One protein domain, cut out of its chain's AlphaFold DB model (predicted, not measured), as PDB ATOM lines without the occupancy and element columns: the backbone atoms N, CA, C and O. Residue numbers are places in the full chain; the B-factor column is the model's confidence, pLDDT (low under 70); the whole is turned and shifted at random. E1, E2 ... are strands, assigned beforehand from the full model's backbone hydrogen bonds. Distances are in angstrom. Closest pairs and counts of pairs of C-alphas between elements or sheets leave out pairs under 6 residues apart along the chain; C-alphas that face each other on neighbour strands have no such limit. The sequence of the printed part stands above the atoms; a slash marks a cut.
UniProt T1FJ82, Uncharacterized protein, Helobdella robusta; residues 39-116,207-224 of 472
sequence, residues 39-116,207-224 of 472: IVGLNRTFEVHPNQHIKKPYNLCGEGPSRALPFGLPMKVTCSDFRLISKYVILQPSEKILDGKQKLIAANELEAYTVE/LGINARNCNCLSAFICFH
ATOM      1  N   ILE A  39     -35.105   3.396  24.704       93.25
ATOM      2  CA  ILE A  39     -34.648   2.068  24.317       93.25
ATOM      3  C   ILE A  39     -34.005   2.130  22.939       93.25
ATOM      4  O   ILE A  39     -34.410   2.913  22.074       93.25
ATOM      5  N   VAL A  40     -32.996   1.289  22.750       93.44
ATOM      6  CA  VAL A  40     -32.314   1.095  21.476       93.44
ATOM      7  C   VAL A  40     -32.666  -0.293  20.970       93.44
ATOM      8  O   VAL A  40     -32.336  -1.301  21.591       93.44
ATOM      9  N   GLY A  41     -33.361  -0.337  19.843       93.31
ATOM     10  CA  GLY A  41     -33.694  -1.542  19.102       93.31
ATOM     11  C   GLY A  41     -32.768  -1.747  17.911       93.31
ATOM     12  O   GLY A  41     -32.321  -0.789  17.285       93.31
ATOM     13  N   LEU A  42     -32.517  -3.003  17.565       92.06
ATOM     14  CA  LEU A  42     -31.720  -3.415  16.420       92.06
ATOM     15  C   LEU A  42     -32.563  -4.267  15.480       92.06
ATOM     16  O   LEU A  42     -33.205  -5.227  15.911       92.06
ATOM     17  N   ASN A  43     -32.547  -3.947  14.186       90.00
ATOM     18  CA  ASN A  43     -33.276  -4.734  13.193       90.00
ATOM     19  C   ASN A  43     -32.477  -4.977  11.905       90.00
ATOM     20  O   ASN A  43     -31.657  -4.157  11.482       90.00
ATOM     21  N   ARG A  44     -32.725  -6.123  11.265       84.44
ATOM     22  CA  ARG A  44     -32.161  -6.477   9.951       84.44
ATOM     23  C   ARG A  44     -32.974  -5.877   8.815       84.44
ATOM     24  O   ARG A  44     -32.399  -5.363   7.857       84.44
ATOM     25  N   THR A  45     -34.297  -5.935   8.928       82.88
ATOM     26  CA  THR A  45     -35.232  -5.370   7.957       82.88
ATOM     27  C   THR A  45     -35.885  -4.124   8.541       82.88
ATOM     28  O   THR A  45     -35.961  -3.946   9.754       82.88
ATOM     29  N   PHE A  46     -36.308  -3.211   7.671       77.88
ATOM     30  CA  PHE A  46     -37.066  -2.034   8.079       77.88
ATOM     31  C   PHE A  46     -38.466  -2.156   7.494       77.88
ATOM     32  O   PHE A  46     -38.768  -1.604   6.438       77.88
ATOM     33  N   GLU A  47     -39.295  -2.965   8.147       76.88
ATOM     34  CA  GLU A  47     -40.703  -3.114   7.795       76.88
ATOM     35  C   GLU A  47     -41.521  -2.157   8.658       76.88
ATOM     36  O   GLU A  47     -41.807  -2.414   9.826       76.88
ATOM     37  N   VAL A  48     -41.855  -0.997   8.088       65.94
ATOM     38  CA  VAL A  48     -42.773  -0.048   8.719       65.94
ATOM     39  C   VAL A  48     -44.165  -0.321   8.189       65.94
ATOM     40  O   VAL A  48     -44.493   0.029   7.056       65.94
ATOM     41  N   HIS A  49     -45.006  -0.923   9.022       72.19
ATOM     42  CA  HIS A  49     -46.432  -0.968   8.749       72.19
ATOM     43  C   HIS A  49     -47.056   0.382   9.141       72.19
ATOM     44  O   HIS A  49     -46.950   0.774  10.301       72.19
ATOM     45  N   PRO A  50     -47.737   1.094   8.218       60.28
ATOM     46  CA  PRO A  50     -48.249   2.451   8.453       60.28
ATOM     47  C   PRO A  50     -49.184   2.595   9.662       60.28
ATOM     48  O   PRO A  50     -49.349   3.700  10.173       60.28
ATOM     49  N   ASN A  51     -49.790   1.488  10.104       60.59
ATOM     50  CA  ASN A  51     -50.824   1.460  11.138       60.59
ATOM     51  C   ASN A  51     -50.436   0.646  12.378       60.59
ATOM     52  O   ASN A  51     -51.243   0.519  13.294       60.59
ATOM     53  N   GLN A  52     -49.230   0.079  12.424       62.03
ATOM     54  CA  GLN A  52     -48.739  -0.552  13.640       62.03
ATOM     55  C   GLN A  52     -47.781   0.429  14.298       62.03
ATOM     56  O   GLN A  52     -46.826   0.899  13.677       62.03
ATOM     57  N   HIS A  53     -48.027   0.741  15.575       61.56
ATOM     58  CA  HIS A  53     -46.949   1.247  16.416       61.56
ATOM     59  C   HIS A  53     -45.736   0.347  16.174       61.56
ATOM     60  O   HIS A  53     -45.915  -0.866  16.065       61.56
ATOM     61  N   ILE A  54     -44.536   0.926  16.071       63.31
ATOM     62  CA  ILE A  54     -43.269   0.200  15.877       63.31
ATOM     63  C   ILE A  54     -42.946  -0.593  17.162       63.31
ATOM     64  O   ILE A  54     -41.897  -0.437  17.775       63.31
ATOM     65  N   LYS A  55     -43.897  -1.383  17.651       60.41
ATOM     66  CA  LYS A  55     -43.804  -2.224  18.823       60.41
ATOM     67  C   LYS A  55     -43.177  -3.527  18.359       60.41
ATOM     68  O   LYS A  55     -43.840  -4.382  17.786       60.41
ATOM     69  N   LYS A  56     -41.879  -3.627  18.641       65.50
ATOM     70  CA  LYS A  56     -41.117  -4.872  18.799       65.50
ATOM     71  C   LYS A  56     -40.907  -5.789  17.571       65.50
ATOM     72  O   LYS A  56     -40.636  -6.961  17.804       65.50
ATOM     73  N   PRO A  57     -40.878  -5.346  16.292       77.62
ATOM     74  CA  PRO A  57     -40.271  -6.184  15.249       77.62
ATOM     75  C   PRO A  57     -38.728  -6.186  15.316       77.62
ATOM     76  O   PRO A  57     -38.079  -6.715  14.421       77.62
ATOM     77  N   TYR A  58     -38.128  -5.540  16.322       88.19
ATOM     78  CA  TYR A  58     -36.686  -5.400  16.501       88.19
ATOM     79  C   TYR A  58     -36.211  -6.127  17.762       88.19
ATOM     80  O   TYR A  58     -36.954  -6.269  18.733       88.19
ATOM     81  N   ASN A  59     -34.941  -6.523  17.770       92.00
ATOM     82  CA  ASN A  59     -34.282  -7.063  18.952       92.00
ATOM     83  C   ASN A  59     -33.868  -5.910  19.866       92.00
ATOM     84  O   ASN A  59     -33.245  -4.953  19.406       92.00
ATOM     85  N   LEU A  60     -34.213  -5.968  21.150       92.56
ATOM     86  CA  LEU A  60     -33.787  -4.949  22.109       92.56
ATOM     87  C   LEU A  60     -32.266  -5.040  22.304       92.56
ATOM     88  O   LEU A  60     -31.765  -6.075  22.726       92.56
ATOM     89  N   CYS A  61     -31.547  -3.961  22.000       94.06
ATOM     90  CA  CYS A  61     -30.119  -3.844  22.287       94.06
ATOM     91  C   CYS A  61     -29.901  -3.408  23.734       94.06
ATOM     92  O   CYS A  61     -29.187  -4.080  24.468       94.06
ATOM     93  N   GLY A  62     -30.534  -2.322  24.171       94.19
ATOM     94  CA  GLY A  62     -30.363  -1.827  25.533       94.19
ATOM     95  C   GLY A  62     -31.259  -0.642  25.855       94.19
ATOM     96  O   GLY A  62     -31.991  -0.144  24.996       94.19
ATOM     97  N   GLU A  63     -31.187  -0.194  27.104       94.75
ATOM     98  CA  GLU A  63     -31.900   0.983  27.594       94.75
ATOM     99  C   GLU A  63     -30.907   2.128  27.844       94.75
ATOM    100  O   GLU A  63     -29.779   1.911  28.290       94.75
ATOM    101  N   GLY A  64     -31.328   3.349  27.530       92.50
ATOM    102  CA  GLY A  64     -30.662   4.581  27.930       92.50
ATOM    103  C   GLY A  64     -30.833   4.873  29.423       92.50
ATOM    104  O   GLY A  64     -31.619   4.212  30.106       92.50
ATOM    105  N   PRO A  65     -30.115   5.877  29.953       91.81
ATOM    106  CA  PRO A  65     -30.166   6.207  31.370       91.81
ATOM    107  C   PRO A  65     -31.567   6.661  31.805       91.81
ATOM    108  O   PRO A  65     -32.343   7.232  31.033       91.81
ATOM    109  N   SER A  66     -31.885   6.441  33.083       91.56
ATOM    110  CA  SER A  66     -33.190   6.806  33.650       91.56
ATOM    111  C   SER A  66     -33.428   8.312  33.723       91.56
ATOM    112  O   SER A  66     -34.574   8.768  33.746       91.56
ATOM    113  N   ARG A  67     -32.342   9.087  33.722       88.44
ATOM    114  CA  ARG A  67     -32.322  10.544  33.630       88.44
ATOM    115  C   ARG A  67     -31.360  10.942  32.521       88.44
ATOM    116  O   ARG A  67     -30.256  10.406  32.446       88.44
ATOM    117  N   ALA A  68     -31.781  11.877  31.683       87.19
ATOM    118  CA  ALA A  68     -30.935  12.471  30.670       87.19
ATOM    119  C   ALA A  68     -29.732  13.123  31.347       87.19
ATOM    120  O   ALA A  68     -29.855  13.746  32.407       87.19
ATOM    121  N   LEU A  69     -28.571  12.956  30.727       82.06
ATOM    122  CA  LEU A  69     -27.361  13.607  31.193       82.06
ATOM    123  C   LEU A  69     -27.416  15.112  30.886       82.06
ATOM    124  O   LEU A  69     -28.128  15.526  29.962       82.06
ATOM    125  N   PRO A  70     -26.676  15.937  31.649       80.12
ATOM    126  CA  PRO A  70     -26.459  17.334  31.312       80.12
ATOM    127  C   PRO A  70     -25.988  17.518  29.869       80.12
ATOM    128  O   PRO A  70     -25.377  16.637  29.261       80.12
ATOM    129  N   PHE A  71     -26.261  18.703  29.337       73.12
ATOM    130  CA  PHE A  71     -25.884  19.088  27.985       73.12
ATOM    131  C   PHE A  71     -24.396  18.831  27.692       73.12
ATOM    132  O   PHE A  71     -23.532  19.144  28.510       73.12
ATOM    133  N   GLY A  72     -24.105  18.293  26.503       75.06
ATOM    134  CA  GLY A  72     -22.742  18.032  26.029       75.06
ATOM    135  C   GLY A  72     -22.150  16.693  26.473       75.06
ATOM    136  O   GLY A  72     -21.120  16.292  25.939       75.06
ATOM    137  N   LEU A  73     -22.801  15.971  27.392       75.38
ATOM    138  CA  LEU A  73     -22.370  14.633  27.786       75.38
ATOM    139  C   LEU A  73     -23.074  13.566  26.934       75.38
ATOM    140  O   LEU A  73     -24.309  13.516  26.916       75.38
ATOM    141  N   PRO A  74     -22.325  12.686  26.244       81.12
ATOM    142  CA  PRO A  74     -22.928  11.632  25.446       81.12
ATOM    143  C   PRO A  74     -23.608  10.598  26.350       81.12
ATOM    144  O   PRO A  74     -23.018  10.071  27.294       81.12
ATOM    145  N   MET A  75     -24.855  10.261  26.037       89.38
ATOM    146  CA  MET A  75     -25.556   9.136  26.644       89.38
ATOM    147  C   MET A  75     -25.165   7.857  25.921       89.38
ATOM    148  O   MET A  75     -25.380   7.720  24.715       89.38
ATOM    149  N   LYS A  76     -24.599   6.912  26.671       87.88
ATOM    150  CA  LYS A  76     -24.096   5.660  26.121       87.88
ATOM    151  C   LYS A  76     -25.058   4.506  26.362       87.88
ATOM    152  O   LYS A  76     -25.452   4.262  27.499       87.88
ATOM    153  N   VAL A  77     -25.362   3.755  25.304       91.50
ATOM    154  CA  VAL A  77     -26.062   2.465  25.408       91.50
ATOM    155  C   VAL A  77     -25.134   1.362  24.930       91.50
ATOM    156  O   VAL A  77     -24.573   1.422  23.840       91.50
ATOM    157  N   THR A  78     -24.948   0.346  25.765       88.19
ATOM    158  CA  THR A  78     -24.193  -0.852  25.391       88.19
ATOM    159  C   THR A  78     -25.194  -1.967  25.156       88.19
ATOM    160  O   THR A  78     -26.019  -2.230  26.031       88.19
ATOM    161  N   CYS A  79     -25.155  -2.593  23.977       89.81
ATOM    162  CA  CYS A  79     -26.063  -3.697  23.693       89.81
ATOM    163  C   CYS A  79     -25.768  -4.882  24.614       89.81
ATOM    164  O   CYS A  79     -24.610  -5.262  24.767       89.81
ATOM    165  N   SER A  80     -26.806  -5.469  25.204       86.06
ATOM    166  CA  SER A  80     -26.672  -6.650  26.059       86.06
ATOM    167  C   SER A  80     -26.298  -7.900  25.258       86.06
ATOM    168  O   SER A  80     -25.528  -8.726  25.744       86.06
ATOM    169  N   ASP A  81     -26.790  -8.023  24.019       83.00
ATOM    170  CA  ASP A  81     -26.432  -9.100  23.094       83.00
ATOM    171  C   ASP A  81     -25.677  -8.561  21.868       83.00
ATOM    172  O   ASP A  81     -26.254  -7.985  20.943       83.00
ATOM    173  N   PHE A  82     -24.362  -8.780  21.844       75.06
ATOM    174  CA  PHE A  82     -23.489  -8.376  20.736       75.06
ATOM    175  C   PHE A  82     -23.592  -9.285  19.501       75.06
ATOM    176  O   PHE A  82     -22.999  -8.984  18.470       75.06
ATOM    177  N   ARG A  83     -24.337 -10.395  19.571       74.19
ATOM    178  CA  ARG A  83     -24.566 -11.293  18.423       74.19
ATOM    179  C   ARG A  83     -25.669 -10.774  17.501       74.19
ATOM    180  O   ARG A  83     -25.920 -11.352  16.441       74.19
ATOM    181  N   LEU A  84     -26.353  -9.700  17.898       78.06
ATOM    182  CA  LEU A  84     -27.405  -9.074  17.113       78.06
ATOM    183  C   LEU A  84     -26.814  -8.404  15.869       78.06
ATOM    184  O   LEU A  84     -26.297  -7.294  15.907       78.06
ATOM    185  N   ILE A  85     -26.937  -9.084  14.733       76.19
ATOM    186  CA  ILE A  85     -26.623  -8.507  13.425       76.19
ATOM    187  C   ILE A  85     -27.796  -7.628  12.999       76.19
ATOM    188  O   ILE A  85     -28.913  -8.131  12.836       76.19
ATOM    189  N   SER A  86     -27.537  -6.344  12.765       83.81
ATOM    190  CA  SER A  86     -28.550  -5.374  12.350       83.81
ATOM    191  C   SER A  86     -28.044  -4.413  11.293       83.81
ATOM    192  O   SER A  86     -26.874  -4.042  11.286       83.81
ATOM    193  N   LYS A  87     -28.962  -3.956  10.445       85.00
ATOM    194  CA  LYS A  87     -28.729  -2.867   9.493       85.00
ATOM    195  C   LYS A  87     -29.243  -1.526  10.021       85.00
ATOM    196  O   LYS A  87     -28.765  -0.482   9.591       85.00
ATOM    197  N   TYR A  88     -30.210  -1.575  10.936       87.62
ATOM    198  CA  TYR A  88     -30.913  -0.412  11.458       87.62
ATOM    199  C   TYR A  88     -30.792  -0.352  12.978       87.62
ATOM    200  O   TYR A  88     -31.056  -1.343  13.663       87.62
ATOM    201  N   VAL A  89     -30.454   0.837  13.475       91.00
ATOM    202  CA  VAL A  89     -30.539   1.212  14.889       91.00
ATOM    203  C   VAL A  89     -31.789   2.063  15.064       91.00
ATOM    204  O   VAL A  89     -31.987   3.033  14.334       91.00
ATOM    205  N   ILE A  90     -32.648   1.672  15.999       90.94
ATOM    206  CA  ILE A  90     -33.969   2.258  16.218       90.94
ATOM    207  C   ILE A  90     -34.002   2.839  17.630       90.94
ATOM    208  O   ILE A  90     -33.897   2.102  18.604       90.94
ATOM    209  N   LEU A  91     -34.177   4.153  17.743       91.25
ATOM    210  CA  LEU A  91     -34.296   4.852  19.022       91.25
ATOM    211  C   LEU A  91     -35.776   5.101  19.352       91.25
ATOM    212  O   LEU A  91     -36.493   5.680  18.533       91.25
ATOM    213  N   GLN A  92     -36.245   4.669  20.526       89.00
ATOM    214  CA  GLN A  92     -37.650   4.814  20.942       89.00
ATOM    215  C   GLN A  92     -37.797   5.180  22.421       89.00
ATOM    216  O   GLN A  92     -36.909   4.868  23.210       89.00
ATOM    217  N   PRO A  93     -38.909   5.820  22.837       88.25
ATOM    218  CA  PRO A  93     -39.198   5.997  24.257       88.25
ATOM    219  C   PRO A  93     -39.425   4.629  24.902       88.25
ATOM    220  O   PRO A  93     -40.074   3.773  24.295       88.25
ATOM    221  N   SER A  94     -38.932   4.414  26.124       87.56
ATOM    222  CA  SER A  94     -39.305   3.218  26.883       87.56
ATOM    223  C   SER A  94     -40.798   3.235  27.190       87.56
ATOM    224  O   SER A  94     -41.394   4.286  27.441       87.56
ATOM    225  N   GLU A  95     -41.388   2.040  27.250       83.75
ATOM    226  CA  GLU A  95     -42.769   1.846  27.695       83.75
ATOM    227  C   GLU A  95     -42.994   2.418  29.107       83.75
ATOM    228  O   GLU A  95     -44.097   2.861  29.411       83.75
ATOM    229  N   LYS A  96     -41.929   2.532  29.917       78.81
ATOM    230  CA  LYS A  96     -41.935   3.150  31.255       78.81
ATOM    231  C   LYS A  96     -42.349   4.631  31.264       78.81
ATOM    232  O   LYS A  96     -42.739   5.127  32.310       78.81
ATOM    233  N   ILE A  97     -42.253   5.343  30.136       68.94
ATOM    234  CA  ILE A  97     -42.629   6.769  30.028       68.94
ATOM    235  C   ILE A  97     -44.020   6.944  29.385       68.94
ATOM    236  O   ILE A  97     -44.560   8.050  29.313       68.94
ATOM    237  N   LEU A  98     -44.658   5.859  28.936       61.09
ATOM    238  CA  LEU A  98     -45.907   5.919  28.170       61.09
ATOM    239  C   LEU A  98     -47.169   6.219  29.001       61.09
ATOM    240  O   LEU A  98     -48.268   5.964  28.510       61.09
ATOM    241  N   ASP A  99     -47.060   6.903  30.145       61.78
ATOM    242  CA  ASP A  99     -48.180   7.571  30.844       61.78
ATOM    243  C   ASP A  99     -48.752   8.775  30.043       61.78
ATOM    244  O   ASP A  99     -49.213   9.787  30.570       61.78
ATOM    245  N   GLY A 100     -48.719   8.690  28.711       59.47
ATOM    246  CA  GLY A 100     -49.421   9.562  27.775       59.47
ATOM    247  C   GLY A 100     -48.755  10.903  27.466       59.47
ATOM    248  O   GLY A 100     -49.117  11.512  26.457       59.47
ATOM    249  N   LYS A 101     -47.780  11.356  28.266       63.44
ATOM    250  CA  LYS A 101     -47.260  12.734  28.178       63.44
ATOM    251  C   LYS A 101     -46.053  12.921  27.258       63.44
ATOM    252  O   LYS A 101     -45.971  13.951  26.599       63.44
ATOM    253  N   GLN A 102     -45.155  11.942  27.138       61.50
ATOM    254  CA  GLN A 102     -43.937  12.100  26.335       61.50
ATOM    255  C   GLN A 102     -43.956  11.168  25.119       61.50
ATOM    256  O   GLN A 102     -43.664   9.980  25.206       61.50
ATOM    257  N   LYS A 103     -44.346  11.715  23.962       67.62
ATOM    258  CA  LYS A 103     -44.463  10.966  22.694       67.62
ATOM    259  C   LYS A 103     -43.310  11.212  21.721       67.62
ATOM    260  O   LYS A 103     -43.282  10.603  20.656       67.62
ATOM    261  N   LEU A 104     -42.396  12.123  22.054       73.62
ATOM    262  CA  LEU A 104     -41.385  12.622  21.129       73.62
ATOM    263  C   LEU A 104     -39.986  12.439  21.707       73.62
ATOM    264  O   LEU A 104     -39.747  12.710  22.881       73.62
ATOM    265  N   ILE A 105     -39.081  11.986  20.844       76.44
ATOM    266  CA  ILE A 105     -37.645  11.927  21.091       76.44
ATOM    267  C   ILE A 105     -36.972  12.853  20.099       76.44
ATOM    268  O   ILE A 105     -37.249  12.782  18.902       76.44
ATOM    269  N   ALA A 106     -36.053  13.663  20.606       78.69
ATOM    270  CA  ALA A 106     -35.125  14.430  19.803       78.69
ATOM    271  C   ALA A 106     -33.695  14.119  20.258       78.69
ATOM    272  O   ALA A 106     -33.418  14.040  21.455       78.69
ATOM    273  N   ALA A 107     -32.804  13.940  19.289       80.75
ATOM    274  CA  ALA A 107     -31.362  13.893  19.485       80.75
ATOM    275  C   ALA A 107     -30.704  14.814  18.444       80.75
ATOM    276  O   ALA A 107     -31.282  15.036  17.380       80.75
ATOM    277  N   ASN A 108     -29.510  15.342  18.730       75.56
ATOM    278  CA  ASN A 108     -28.742  16.063  17.704       75.56
ATOM    279  C   ASN A 108     -28.023  15.107  16.799       75.56
ATOM    280  O   ASN A 108     -27.898  15.334  15.604       75.56
ATOM    281  N   GLU A 109     -27.450  14.108  17.444       80.00
ATOM    282  CA  GLU A 109     -26.370  13.326  16.928       80.00
ATOM    283  C   GLU A 109     -26.509  11.946  17.543       80.00
ATOM    284  O   GLU A 109     -26.678  11.753  18.752       80.00
ATOM    285  N   LEU A 110     -26.527  10.980  16.646       84.38
ATOM    286  CA  LEU A 110     -26.653   9.582  16.968       84.38
ATOM    287  C   LEU A 110     -25.490   8.884  16.289       84.38
ATOM    288  O   LEU A 110     -25.489   8.721  15.067       84.38
ATOM    289  N   GLU A 111     -24.522   8.462  17.089       83.69
ATOM    290  CA  GLU A 111     -23.367   7.726  16.612       83.69
ATOM    291  C   GLU A 111     -23.562   6.245  16.918       83.69
ATOM    292  O   GLU A 111     -23.671   5.814  18.072       83.69
ATOM    293  N   ALA A 112     -23.633   5.458  15.849       84.94
ATOM    294  CA  ALA A 112     -23.728   4.015  15.930       84.94
ATOM    295  C   ALA A 112     -22.390   3.379  15.579       84.94
ATOM    296  O   ALA A 112     -21.953   3.448  14.433       84.94
ATOM    297  N   TYR A 113     -21.779   2.728  16.563       78.19
ATOM    298  CA  TYR A 113     -20.543   1.988  16.374       78.19
ATOM    299  C   TYR A 113     -20.865   0.501  16.343       78.19
ATOM    300  O   TYR A 113     -21.565  -0.020  17.214       78.19
ATOM    301  N   THR A 114     -20.370  -0.185  15.322       69.56
ATOM    302  CA  THR A 114     -20.368  -1.640  15.288       69.56
ATOM    303  C   THR A 114     -19.074  -2.122  15.930       69.56
ATOM    304  O   THR A 114     -17.999  -1.575  15.693       69.56
ATOM    305  N   VAL A 115     -19.162  -3.168  16.743       59.59
ATOM    306  CA  VAL A 115     -18.003  -4.027  16.959       59.59
ATOM    307  C   VAL A 115     -18.128  -5.111  15.927       59.59
ATOM    308  O   VAL A 115     -18.981  -5.993  16.018       59.59
ATOM    309  N   GLU A 116     -17.283  -5.024  14.915       52.88
ATOM    310  CA  GLU A 116     -16.986  -6.171  14.085       52.88
ATOM    311  C   GLU A 116     -16.321  -7.230  14.976       52.88
ATOM    312  O   GLU A 116     -15.101  -7.264  15.121       52.88
ATOM    313  N   LEU A 207     -22.299   2.665  21.963       37.44
ATOM    314  CA  LEU A 207     -23.154   3.615  21.240       37.44
ATOM    315  C   LEU A 207     -23.008   4.992  21.890       37.44
ATOM    316  O   LEU A 207     -23.280   5.093  23.081       37.44
ATOM    317  N   GLY A 208     -22.608   6.028  21.153       36.31
ATOM    318  CA  GLY A 208     -22.568   7.407  21.649       36.31
ATOM    319  C   GLY A 208     -23.788   8.182  21.154       36.31
ATOM    320  O   GLY A 208     -23.979   8.325  19.952       36.31
ATOM    321  N   ILE A 209     -24.650   8.668  22.048       40.03
ATOM    322  CA  ILE A 209     -25.783   9.523  21.663       40.03
ATOM    323  C   ILE A 209     -25.576  10.914  22.248       40.03
ATOM    324  O   ILE A 209     -25.524  11.067  23.466       40.03
ATOM    325  N   ASN A 210     -25.530  11.940  21.402       34.47
ATOM    326  CA  ASN A 210     -25.449  13.336  21.820       34.47
ATOM    327  C   ASN A 210     -26.751  14.064  21.428       34.47
ATOM    328  O   ASN A 210     -27.086  14.213  20.255       34.47
ATOM    329  N   ALA A 211     -27.557  14.485  22.406       32.69
ATOM    330  CA  ALA A 211     -28.905  15.023  22.170       32.69
ATOM    331  C   ALA A 211     -29.022  16.548  22.427       32.69
ATOM    332  O   ALA A 211     -28.574  17.029  23.462       32.69
ATOM    333  N   ARG A 212     -29.670  17.320  21.528       37.03
ATOM    334  CA  ARG A 212     -30.290  18.655  21.774       37.03
ATOM    335  C   ARG A 212     -31.731  18.563  21.274       37.03
ATOM    336  O   ARG A 212     -32.103  17.714  20.464       37.03
ATOM    337  N   ASN A 213     -32.508  19.525  21.754       34.12
ATOM    338  CA  ASN A 213     -33.813  19.914  21.257       34.12
ATOM    339  C   ASN A 213     -33.795  20.185  19.743       34.12
ATOM    340  O   ASN A 213     -33.456  21.280  19.301       34.12
ATOM    341  N   CYS A 214     -34.232  19.196  18.967       32.97
ATOM    342  CA  CYS A 214     -34.642  19.348  17.577       32.97
ATOM    343  C   CYS A 214     -36.162  19.191  17.484       32.97
ATOM    344  O   CYS A 214     -36.731  18.210  17.963       32.97
ATOM    345  N   ASN A 215     -36.825  20.135  16.816       31.55
ATOM    346  CA  ASN A 215     -38.230  20.009  16.440       31.55
ATOM    347  C   ASN A 215     -38.338  19.118  15.201       31.55
ATOM    348  O   ASN A 215     -38.345  19.607  14.074       31.55
ATOM    349  N   CYS A 216     -38.408  17.806  15.397       31.22
ATOM    350  CA  CYS A 216     -38.759  16.866  14.338       31.22
ATOM    351  C   CYS A 216     -39.821  15.890  14.850       31.22
ATOM    352  O   CYS A 216     -39.654  15.235  15.877       31.22
ATOM    353  N   LEU A 217     -40.934  15.791  14.123       33.12
ATOM    354  CA  LEU A 217     -41.853  14.670  14.265       33.12
ATOM    355  C   LEU A 217     -41.170  13.435  13.669       33.12
ATOM    356  O   LEU A 217     -40.854  13.459  12.484       33.12
ATOM    357  N   SER A 218     -41.049  12.361  14.455       35.38
ATOM    358  CA  SER A 218     -40.736  10.967  14.070       35.38
ATOM    359  C   SER A 218     -39.277  10.464  14.138       35.38
ATOM    360  O   SER A 218     -38.325  11.221  14.281       35.38
ATOM    361  N   ALA A 219     -39.171   9.126  14.163       36.09
ATOM    362  CA  ALA A 219     -38.015   8.307  14.527       36.09
ATOM    363  C   ALA A 219     -36.769   8.532  13.651       36.09
ATOM    364  O   ALA A 219     -36.870   8.730  12.440       36.09
ATOM    365  N   PHE A 220     -35.590   8.422  14.267       43.50
ATOM    366  CA  PHE A 220     -34.300   8.516  13.586       43.50
ATOM    367  C   PHE A 220     -33.865   7.150  13.045       43.50
ATOM    368  O   PHE A 220     -33.969   6.140  13.741       43.50
ATOM    369  N   ILE A 221     -33.366   7.129  11.806       41.31
ATOM    370  CA  ILE A 221     -32.819   5.941  11.145       41.31
ATOM    371  C   ILE A 221     -31.407   6.276  10.664       41.31
ATOM    372  O   ILE A 221     -31.235   7.123   9.785       41.31
ATOM    373  N   CYS A 222     -30.405   5.586  11.204       35.53
ATOM    374  CA  CYS A 222     -29.034   5.651  10.698       35.53
ATOM    375  C   CYS A 222     -28.761   4.476   9.749       35.53
ATOM    376  O   CYS A 222     -29.201   3.351   9.992       35.53
ATOM    377  N   PHE A 223     -28.024   4.742   8.667       30.80
ATOM    378  CA  PHE A 223     -27.622   3.742   7.678       30.80
ATOM    379  C   PHE A 223     -26.131   3.432   7.816       30.80
ATOM    380  O   PHE A 223     -25.302   4.334   7.717       30.80
ATOM    381  N   HIS A 224     -25.789   2.151   7.945       31.81
ATOM    382  CA  HIS A 224     -24.425   1.669   7.738       31.81
ATOM    383  C   HIS A 224     -24.178   1.456   6.236       31.81
ATOM    384  O   HIS A 224     -25.022   0.874   5.548       31.81
TER     385      HIS A 224
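Overview. This is residues 39 to 116 and 207 to 224 of the 472 residues of an uncharacterized protein of Helobdella robusta (UniProt T1FJ82). Little regular structure: two small sheets stand loosely face to face, E2-E1-E4-E7 and E3-E6-E5, coming near at their edges, E2 by E3 and E7 by E5, with long loops round them. The 96 printed residues include seven named strands, E1 to E7, 30 residues, and no named helix: all strand. The whole is compact, radius of gyration of the C-alphas 13.2 A, spanning 33 by 31 by 22 A.

Along the chain. E4, residues 88 to 93, is 16.5 A long; E1 is 39 to 43, from (-34.648, 2.068, 24.317), E2 59 to 63, E7 220 to 223, ending at (-27.622, 3.742, 7.678). E3 is 75 to 77, E6 207 to 210, E5 109 to 111.

Arrangement. E1 is antiparallel to E4, N 41 and O 90 2.8 A apart, and to E2, its hairpin partner, N 40 and O 62 2.8 A. E7 and E4 meet only at a point. E6 is antiparallel to E3, N 75 and O 209 2.8 A, and E5, N 109 and O 210 2.8 A. The closest C-alphas of E2 and E3, Gly 62 and Val 77, are 6.1 A apart.

Size, cuts and confidence. Residues 117 to 206 are cut out, a gap of 13.6 A. Links E1 to E2, E2 to E3 and E4 to E5 are long. In this predicted model 36 printed residues have pLDDT under 70, among them residues 207 to 224.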